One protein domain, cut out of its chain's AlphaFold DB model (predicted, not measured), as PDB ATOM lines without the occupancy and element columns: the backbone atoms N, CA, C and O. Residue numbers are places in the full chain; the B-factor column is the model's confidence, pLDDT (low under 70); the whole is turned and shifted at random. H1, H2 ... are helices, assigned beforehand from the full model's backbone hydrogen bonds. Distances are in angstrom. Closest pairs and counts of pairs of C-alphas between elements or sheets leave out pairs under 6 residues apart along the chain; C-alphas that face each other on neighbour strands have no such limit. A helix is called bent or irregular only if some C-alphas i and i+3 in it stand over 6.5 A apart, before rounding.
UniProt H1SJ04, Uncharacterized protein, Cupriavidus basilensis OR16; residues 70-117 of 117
ATOM      1  N   ASP A  70     131.062 116.328 154.292       95.38
ATOM      2  CA  ASP A  70     130.423 117.403 153.523       95.38
ATOM      3  C   ASP A  70     128.885 117.426 153.622       95.38
ATOM      4  O   ASP A  70     128.248 118.340 153.106       95.38
ATOM      5  N   ALA A  71     128.268 116.483 154.346       95.69
ATOM      6  CA  ALA A  71     126.812 116.338 154.445       95.69
ATOM      7  C   ALA A  71     126.079 117.629 154.863       95.69
ATOM      8  O   ALA A  71     125.011 117.935 154.335       95.69
ATOM      9  N   MET A  72     126.644 118.415 155.789       91.75
ATOM     10  CA  MET A  72     126.057 119.708 156.161       91.75
ATOM     11  C   MET A  72     126.139 120.718 155.015       91.75
ATOM     12  O   MET A  72     125.173 121.432 154.755       91.75
ATOM     13  N   ALA A  73     127.288 120.798 154.341       91.81
ATOM     14  CA  ALA A  73     127.476 121.719 153.227       91.81
ATOM     15  C   ALA A  73     126.508 121.383 152.085       91.81
ATOM     16  O   ALA A  73     125.822 122.272 151.583       91.81
ATOM     17  N   GLU A  74     126.368 120.099 151.749       96.19
ATOM     18  CA  GLU A  74     125.403 119.612 150.760       96.19
ATOM     19  C   GLU A  74     123.958 119.952 151.148       96.19
ATOM     20  O   GLU A  74     123.195 120.450 150.318       96.19
ATOM     21  N   ALA A  75     123.585 119.751 152.417       95.88
ATOM     22  CA  ALA A  75     122.254 120.090 152.913       95.88
ATOM     23  C   ALA A  75     121.962 121.597 152.824       95.88
ATOM     24  O   ALA A  75     120.864 121.982 152.419       95.88
ATOM     25  N   ILE A  76     122.937 122.452 153.158       93.31
ATOM     26  CA  ILE A  76     122.810 123.909 153.013       93.31
ATOM     27  C   ILE A  76     122.644 124.283 151.539       93.31
ATOM     28  O   ILE A  76     121.752 125.061 151.224       93.31
ATOM     29  N   VAL A  77     123.452 123.727 150.632       95.69
ATOM     30  CA  VAL A  77     123.349 124.015 149.191       95.69
ATOM     31  C   VAL A  77     121.982 123.601 148.646       95.69
ATOM     32  O   VAL A  77     121.329 124.385 147.957       95.69
ATOM     33  N   ALA A  78     121.515 122.398 148.990       97.81
ATOM     34  CA  ALA A  78     120.201 121.912 148.579       97.81
ATOM     35  C   ALA A  78     119.071 122.811 149.105       97.81
ATOM     36  O   ALA A  78     118.166 123.172 148.351       97.81
ATOM     37  N   TYR A  79     119.149 123.213 150.377       96.75
ATOM     38  CA  TYR A  79     118.205 124.155 150.972       96.75
ATOM     39  C   TYR A  79     118.235 125.515 150.269       96.75
ATOM     40  O   TYR A  79     117.178 126.027 149.913       96.75
ATOM     41  N   SER A  80     119.418 126.084 150.033       95.38
ATOM     42  CA  SER A  80     119.576 127.396 149.400       95.38
ATOM     43  C   SER A  80     119.000 127.431 147.987       95.38
ATOM     44  O   SER A  80     118.293 128.378 147.659       95.38
ATOM     45  N   ASN A  81     119.231 126.391 147.180       97.31
ATOM     46  CA  ASN A  81     118.641 126.295 145.842       97.31
ATOM     47  C   ASN A  81     117.109 126.211 145.915       97.31
ATOM     48  O   ASN A  81     116.414 126.983 145.264       97.31
ATOM     49  N   GLY A  82     116.570 125.336 146.772       98.31
ATOM     50  CA  GLY A  82     115.118 125.222 146.938       98.31
ATOM     51  C   GLY A  82     114.469 126.499 147.487       98.31
ATOM     52  O   GLY A  82     113.337 126.826 147.128       98.31
ATOM     53  N   TYR A  83     115.185 127.233 148.340       97.62
ATOM     54  CA  TYR A  83     114.749 128.526 148.856       97.62
ATOM     55  C   TYR A  83     114.755 129.602 147.767       97.62
ATOM     56  O   TYR A  83     113.786 130.350 147.676       97.62
ATOM     57  N   ALA A  84     115.782 129.650 146.914       96.81
ATOM     58  CA  ALA A  84     115.830 130.565 145.775       96.81
ATOM     59  C   ALA A  84     114.627 130.354 144.839       96.81
ATOM     60  O   ALA A  84     113.878 131.300 144.596       96.81
ATOM     61  N   ASP A  85     114.349 129.105 144.451       98.19
ATOM     62  CA  ASP A  85     113.188 128.776 143.616       98.19
ATOM     63  C   ASP A  85     111.860 129.185 144.282       98.19
ATOM     64  O   ASP A  85     110.888 129.551 143.618       98.19
ATOM     65  N   GLN A  86     111.771 129.070 145.612       98.31
ATOM     66  CA  GLN A  86     110.582 129.483 146.356       98.31
ATOM     67  C   GLN A  86     110.412 131.003 146.344       98.31
ATOM     68  O   GLN A  86     109.303 131.474 146.105       98.31
ATOM     69  N   VAL A  87     111.493 131.755 146.550       97.38
ATOM     70  CA  VAL A  87     111.480 133.223 146.512       97.38
ATOM     71  C   VAL A  87     111.046 133.732 145.138       97.38
ATOM     72  O   VAL A  87     110.231 134.651 145.066       97.38
ATOM     73  N   GLU A  88     111.517 133.114 144.053       97.69
ATOM     74  CA  GLU A  88     111.089 133.456 142.691       97.69
ATOM     75  C   GLU A  88     109.581 133.238 142.495       97.69
ATOM     76  O   GLU A  88     108.870 134.140 142.048       97.69
ATOM     77  N   ARG A  89     109.055 132.078 142.918       98.19
ATOM     78  CA  ARG A  89     107.610 131.790 142.854       98.19
ATOM     79  C   ARG A  89     106.778 132.766 143.680       98.19
ATOM     80  O   ARG A  89     105.700 133.181 143.248       98.19
ATOM     81  N   ASP A  90     107.254 133.116 144.870       97.50
ATOM     82  CA  ASP A  90     106.571 134.060 145.752       97.50
ATOM     83  C   ASP A  90     106.558 135.466 145.145       97.50
ATOM     84  O   ASP A  90     105.538 136.161 145.209       97.50
ATOM     85  N   TYR A  91     107.650 135.868 144.490       95.38
ATOM     86  CA  TYR A  91     107.722 137.130 143.765       95.38
ATOM     87  C   TYR A  91     106.742 137.169 142.586       95.38
ATOM     88  O   TYR A  91     105.998 138.140 142.439       95.38
ATOM     89  N   ASP A  92     106.648 136.098 141.798       97.62
ATOM     90  CA  ASP A  92     105.674 136.002 140.706       97.62
ATOM     91  C   ASP A  92     104.228 136.100 141.213       97.62
ATOM     92  O   ASP A  92     103.396 136.822 140.643       97.62
ATOM     93  N   ALA A  93     103.922 135.420 142.322       97.00
ATOM     94  CA  ALA A  93     102.614 135.490 142.964       97.00
ATOM     95  C   ALA A  93     102.297 136.909 143.465       97.00
ATOM     96  O   ALA A  93     101.172 137.398 143.286       97.00
ATOM     97  N   PHE A  94     103.287 137.590 144.049       95.44
ATOM     98  CA  PHE A  94     103.183 138.982 144.473       95.44
ATOM     99  C   PHE A  94     102.900 139.912 143.284       95.44
ATOM    100  O   PHE A  94     101.915 140.654 143.301       95.44
ATOM    101  N   VAL A  95     103.681 139.813 142.205       96.12
ATOM    102  CA  VAL A  95     103.497 140.620 140.990       96.12
ATOM    103  C   VAL A  95     102.112 140.397 140.377       96.12
ATOM    104  O   VAL A  95     101.441 141.357 139.988       96.12
ATOM    105  N   ALA A  96     101.641 139.149 140.316       96.31
ATOM    106  CA  ALA A  96     100.305 138.833 139.816       96.31
ATOM    107  C   ALA A  96      99.198 139.459 140.683       96.31
ATOM    108  O   ALA A  96      98.227 140.002 140.149       96.31
ATOM    109  N   ALA A  97      99.348 139.427 142.010       96.19
ATOM    110  CA  ALA A  97      98.413 140.052 142.942       96.19
ATOM    111  C   ALA A  97      98.366 141.581 142.795       96.19
ATOM    112  O   ALA A  97      97.281 142.168 142.870       96.19
ATOM    113  N   CYS A  98      99.512 142.213 142.533       95.69
ATOM    114  CA  CYS A  98      99.583 143.642 142.237       95.69
ATOM    115  C   CYS A  98      98.893 143.983 140.914       95.69
ATOM    116  O   CYS A  98      98.060 144.885 140.859       95.69
ATOM    117  N   ARG A  99      99.159 143.215 139.852       94.00
ATOM    118  CA  ARG A  99      98.529 143.422 138.535       94.00
ATOM    119  C   ARG A  99      97.018 143.219 138.558       94.00
ATOM    120  O   ARG A  99      96.307 143.894 137.822       94.00
ATOM    121  N   SER A 100      96.516 142.316 139.401       95.31
ATOM    122  CA  SER A 100      95.076 142.112 139.573       95.31
ATOM    123  C   SER A 100      94.410 143.145 140.493       95.31
ATOM    124  O   SER A 100      93.220 143.013 140.763       95.31
ATOM    125  N   GLY A 101      95.161 144.106 141.046       93.06
ATOM    126  CA  GLY A 101      94.651 145.109 141.987       93.06
ATOM    127  C   GLY A 101      94.279 144.559 143.367       93.06
ATOM    128  O   GLY A 101      93.571 145.218 144.121       93.06
ATOM    129  N   ARG A 102      94.723 143.340 143.708       94.88
ATOM    130  CA  ARG A 102      94.461 142.730 145.025       94.88
ATOM    131  C   ARG A 102      95.425 143.257 146.085       94.88
ATOM    132  O   ARG A 102      95.077 143.292 147.260       94.88
ATOM    133  N   LEU A 103      96.633 143.618 145.659       92.56
ATOM    134  CA  LEU A 103      97.665 144.242 146.478       92.56
ATOM    135  C   LEU A 103      98.124 145.537 145.811       92.56
ATOM    136  O   LEU A 103      98.243 145.603 144.591       92.56
ATOM    137  N   GLU A 104      98.423 146.547 146.616       90.88
ATOM    138  CA  GLU A 104      99.082 147.768 146.161       90.88
ATOM    139  C   GLU A 104     100.587 147.631 146.409       90.88
ATOM    140  O   GLU A 104     101.017 147.388 147.537       90.88
ATOM    141  N   ALA A 105     101.395 147.745 145.352       87.69
ATOM    142  CA  ALA A 105     102.845 147.791 145.495       87.69
ATOM    143  C   ALA A 105     103.248 149.201 145.936       87.69
ATOM    144  O   ALA A 105     103.005 150.164 145.212       87.69
ATOM    145  N   ARG A 106     103.865 149.310 147.111       87.38
ATOM    146  CA  ARG A 106     104.362 150.575 147.660       87.38
ATOM    147  C   ARG A 106     105.880 150.593 147.622       87.38
ATOM    148  O   ARG A 106     106.521 149.586 147.912       87.38
ATOM    149  N   THR A 107     106.442 151.741 147.283       84.81
ATOM    150  CA  THR A 107     107.881 151.985 147.349       84.81
ATOM    151  C   THR A 107     108.300 152.417 148.753       84.81
ATOM    152  O   THR A 107     107.483 152.863 149.563       84.81
ATOM    153  N   ASP A 108     109.602 152.366 149.031       78.00
ATOM    154  CA  ASP A 108     110.163 152.926 150.265       78.00
ATOM    155  C   ASP A 108     109.851 154.422 150.417       78.00
ATOM    156  O   ASP A 108     109.666 154.907 151.533       78.00
ATOM    157  N   ALA A 109     109.743 155.159 149.303       79.25
ATOM    158  CA  ALA A 109     109.338 156.561 149.314       79.25
ATOM    159  C   ALA A 109     107.875 156.730 149.757       79.25
ATOM    160  O   ALA A 109     107.588 157.623 150.556       79.25
ATOM    161  N   ASP A 110     106.981 155.843 149.308       79.94
ATOM    162  CA  ASP A 110     105.569 155.849 149.706       79.94
ATOM    163  C   ASP A 110     105.417 155.519 151.191       79.94
ATOM    164  O   ASP A 110     104.649 156.169 151.891       79.94
ATOM    165  N   MET A 111     106.178 154.542 151.696       73.69
ATOM    166  CA  MET A 111     106.182 154.179 153.117       73.69
ATOM    167  C   MET A 111     106.779 155.292 153.987       73.69
ATOM    168  O   MET A 111     106.269 155.580 155.066       73.69
ATOM    169  N   ALA A 112     107.850 155.949 153.530       74.38
ATOM    170  CA  ALA A 112     108.464 157.066 154.245       74.38
ATOM    171  C   ALA A 112     107.558 158.306 154.304       74.38
ATOM    172  O   ALA A 112     107.674 159.091 155.249       74.38
ATOM    173  N   ALA A 113     106.675 158.497 153.319       73.56
ATOM    174  CA  ALA A 113     105.713 159.595 153.302       73.56
ATOM    175  C   ALA A 113     104.673 159.490 154.435       73.56
ATOM    176  O   ALA A 113     104.315 160.520 155.004       73.56
ATOM    177  N   ASP A 114     104.276 158.276 154.840       75.00
ATOM    178  CA  ASP A 114     103.299 158.051 155.924       75.00
ATOM    179  C   ASP A 114     103.768 158.587 157.286       75.00
ATOM    180  O   ASP A 114     102.956 158.962 158.129       75.00
ATOM    181  N   PHE A 115     105.084 158.637 157.514       68.50
ATOM    182  CA  PHE A 115     105.680 159.052 158.790       68.50
ATOM    183  C   PHE A 115     106.090 160.531 158.832       68.50
ATOM    184  O   PHE A 115     106.652 160.975 159.833       68.50
ATOM    185  N   ARG A 116     105.866 161.292 157.751       58.69
ATOM    186  CA  ARG A 116     106.191 162.730 157.670       58.69
ATOM    187  C   ARG A 116     105.018 163.651 158.041       58.69
ATOM    188  O   ARG A 116     105.138 164.859 157.846       58.69
ATOM    189  N   VAL A 117     103.915 163.086 158.539       50.97
ATOM    190  CA  VAL A 117     102.721 163.812 159.011       50.97
ATOM    191  C   VAL A 117     102.920 164.343 160.427       50.97
ATOM    192  O   VAL A 117     103.420 163.574 161.279       50.97
TER     193      VAL A 117
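AT A GLANCE: This is residues 70 to 117 of the 117 residues of an uncharacterized protein of Cupriavidus basilensis OR16 (UniProt H1SJ04). One long helix, H1, makes the arm of an open hook: past its end the chain turns, and the link of residues 100 to 107 leads off to one side to a short second helix, H2, which does not fold back onto the first. There is no packed core; residues 70 to 93 stick out at one end and residues 106 to 117 at the other. The printed part has 48 residues with two named helices, H1 then H2, and no named strand; its class is all helix. It is extended, with a radius of gyration of the C-alphas of 17.3 A, and flat, spanning 54 by 27 by 10 A.

IN THESE COORDINATES: H1 holds residues 71 to 99 and is 42.3 A long from first to last C-alpha. It begins at C-alpha 71, (126.812, 116.338, 154.445), and ends at C-alpha 99, (98.529, 143.422, 138.535). H2 holds residues 108 to 114, 10.3 A from first to last C-alpha, and ends at C-alpha 114, (103.299, 158.051, 155.924).

HOW THE PARTS SIT: H1 and H2 are apart, with no C-alpha of the one within 8 A of the other. A short link of 8 residues joins them. Neither helix is bent. In H1 every O i to N i+4 pair is within hydrogen-bond range; in H2 2 of 3 are.

THE WHOLE: The two C-alphas farthest apart are those of Asp 70 and Val 117, 54.3 A. The printed part has no cut and ends at residue 117, the chain's last. The mean pLDDT of the printed part is 90.1; that of H1 is 96 and that of H2 is 76. The model's confidence is low, under 70, at residues 115 to 117.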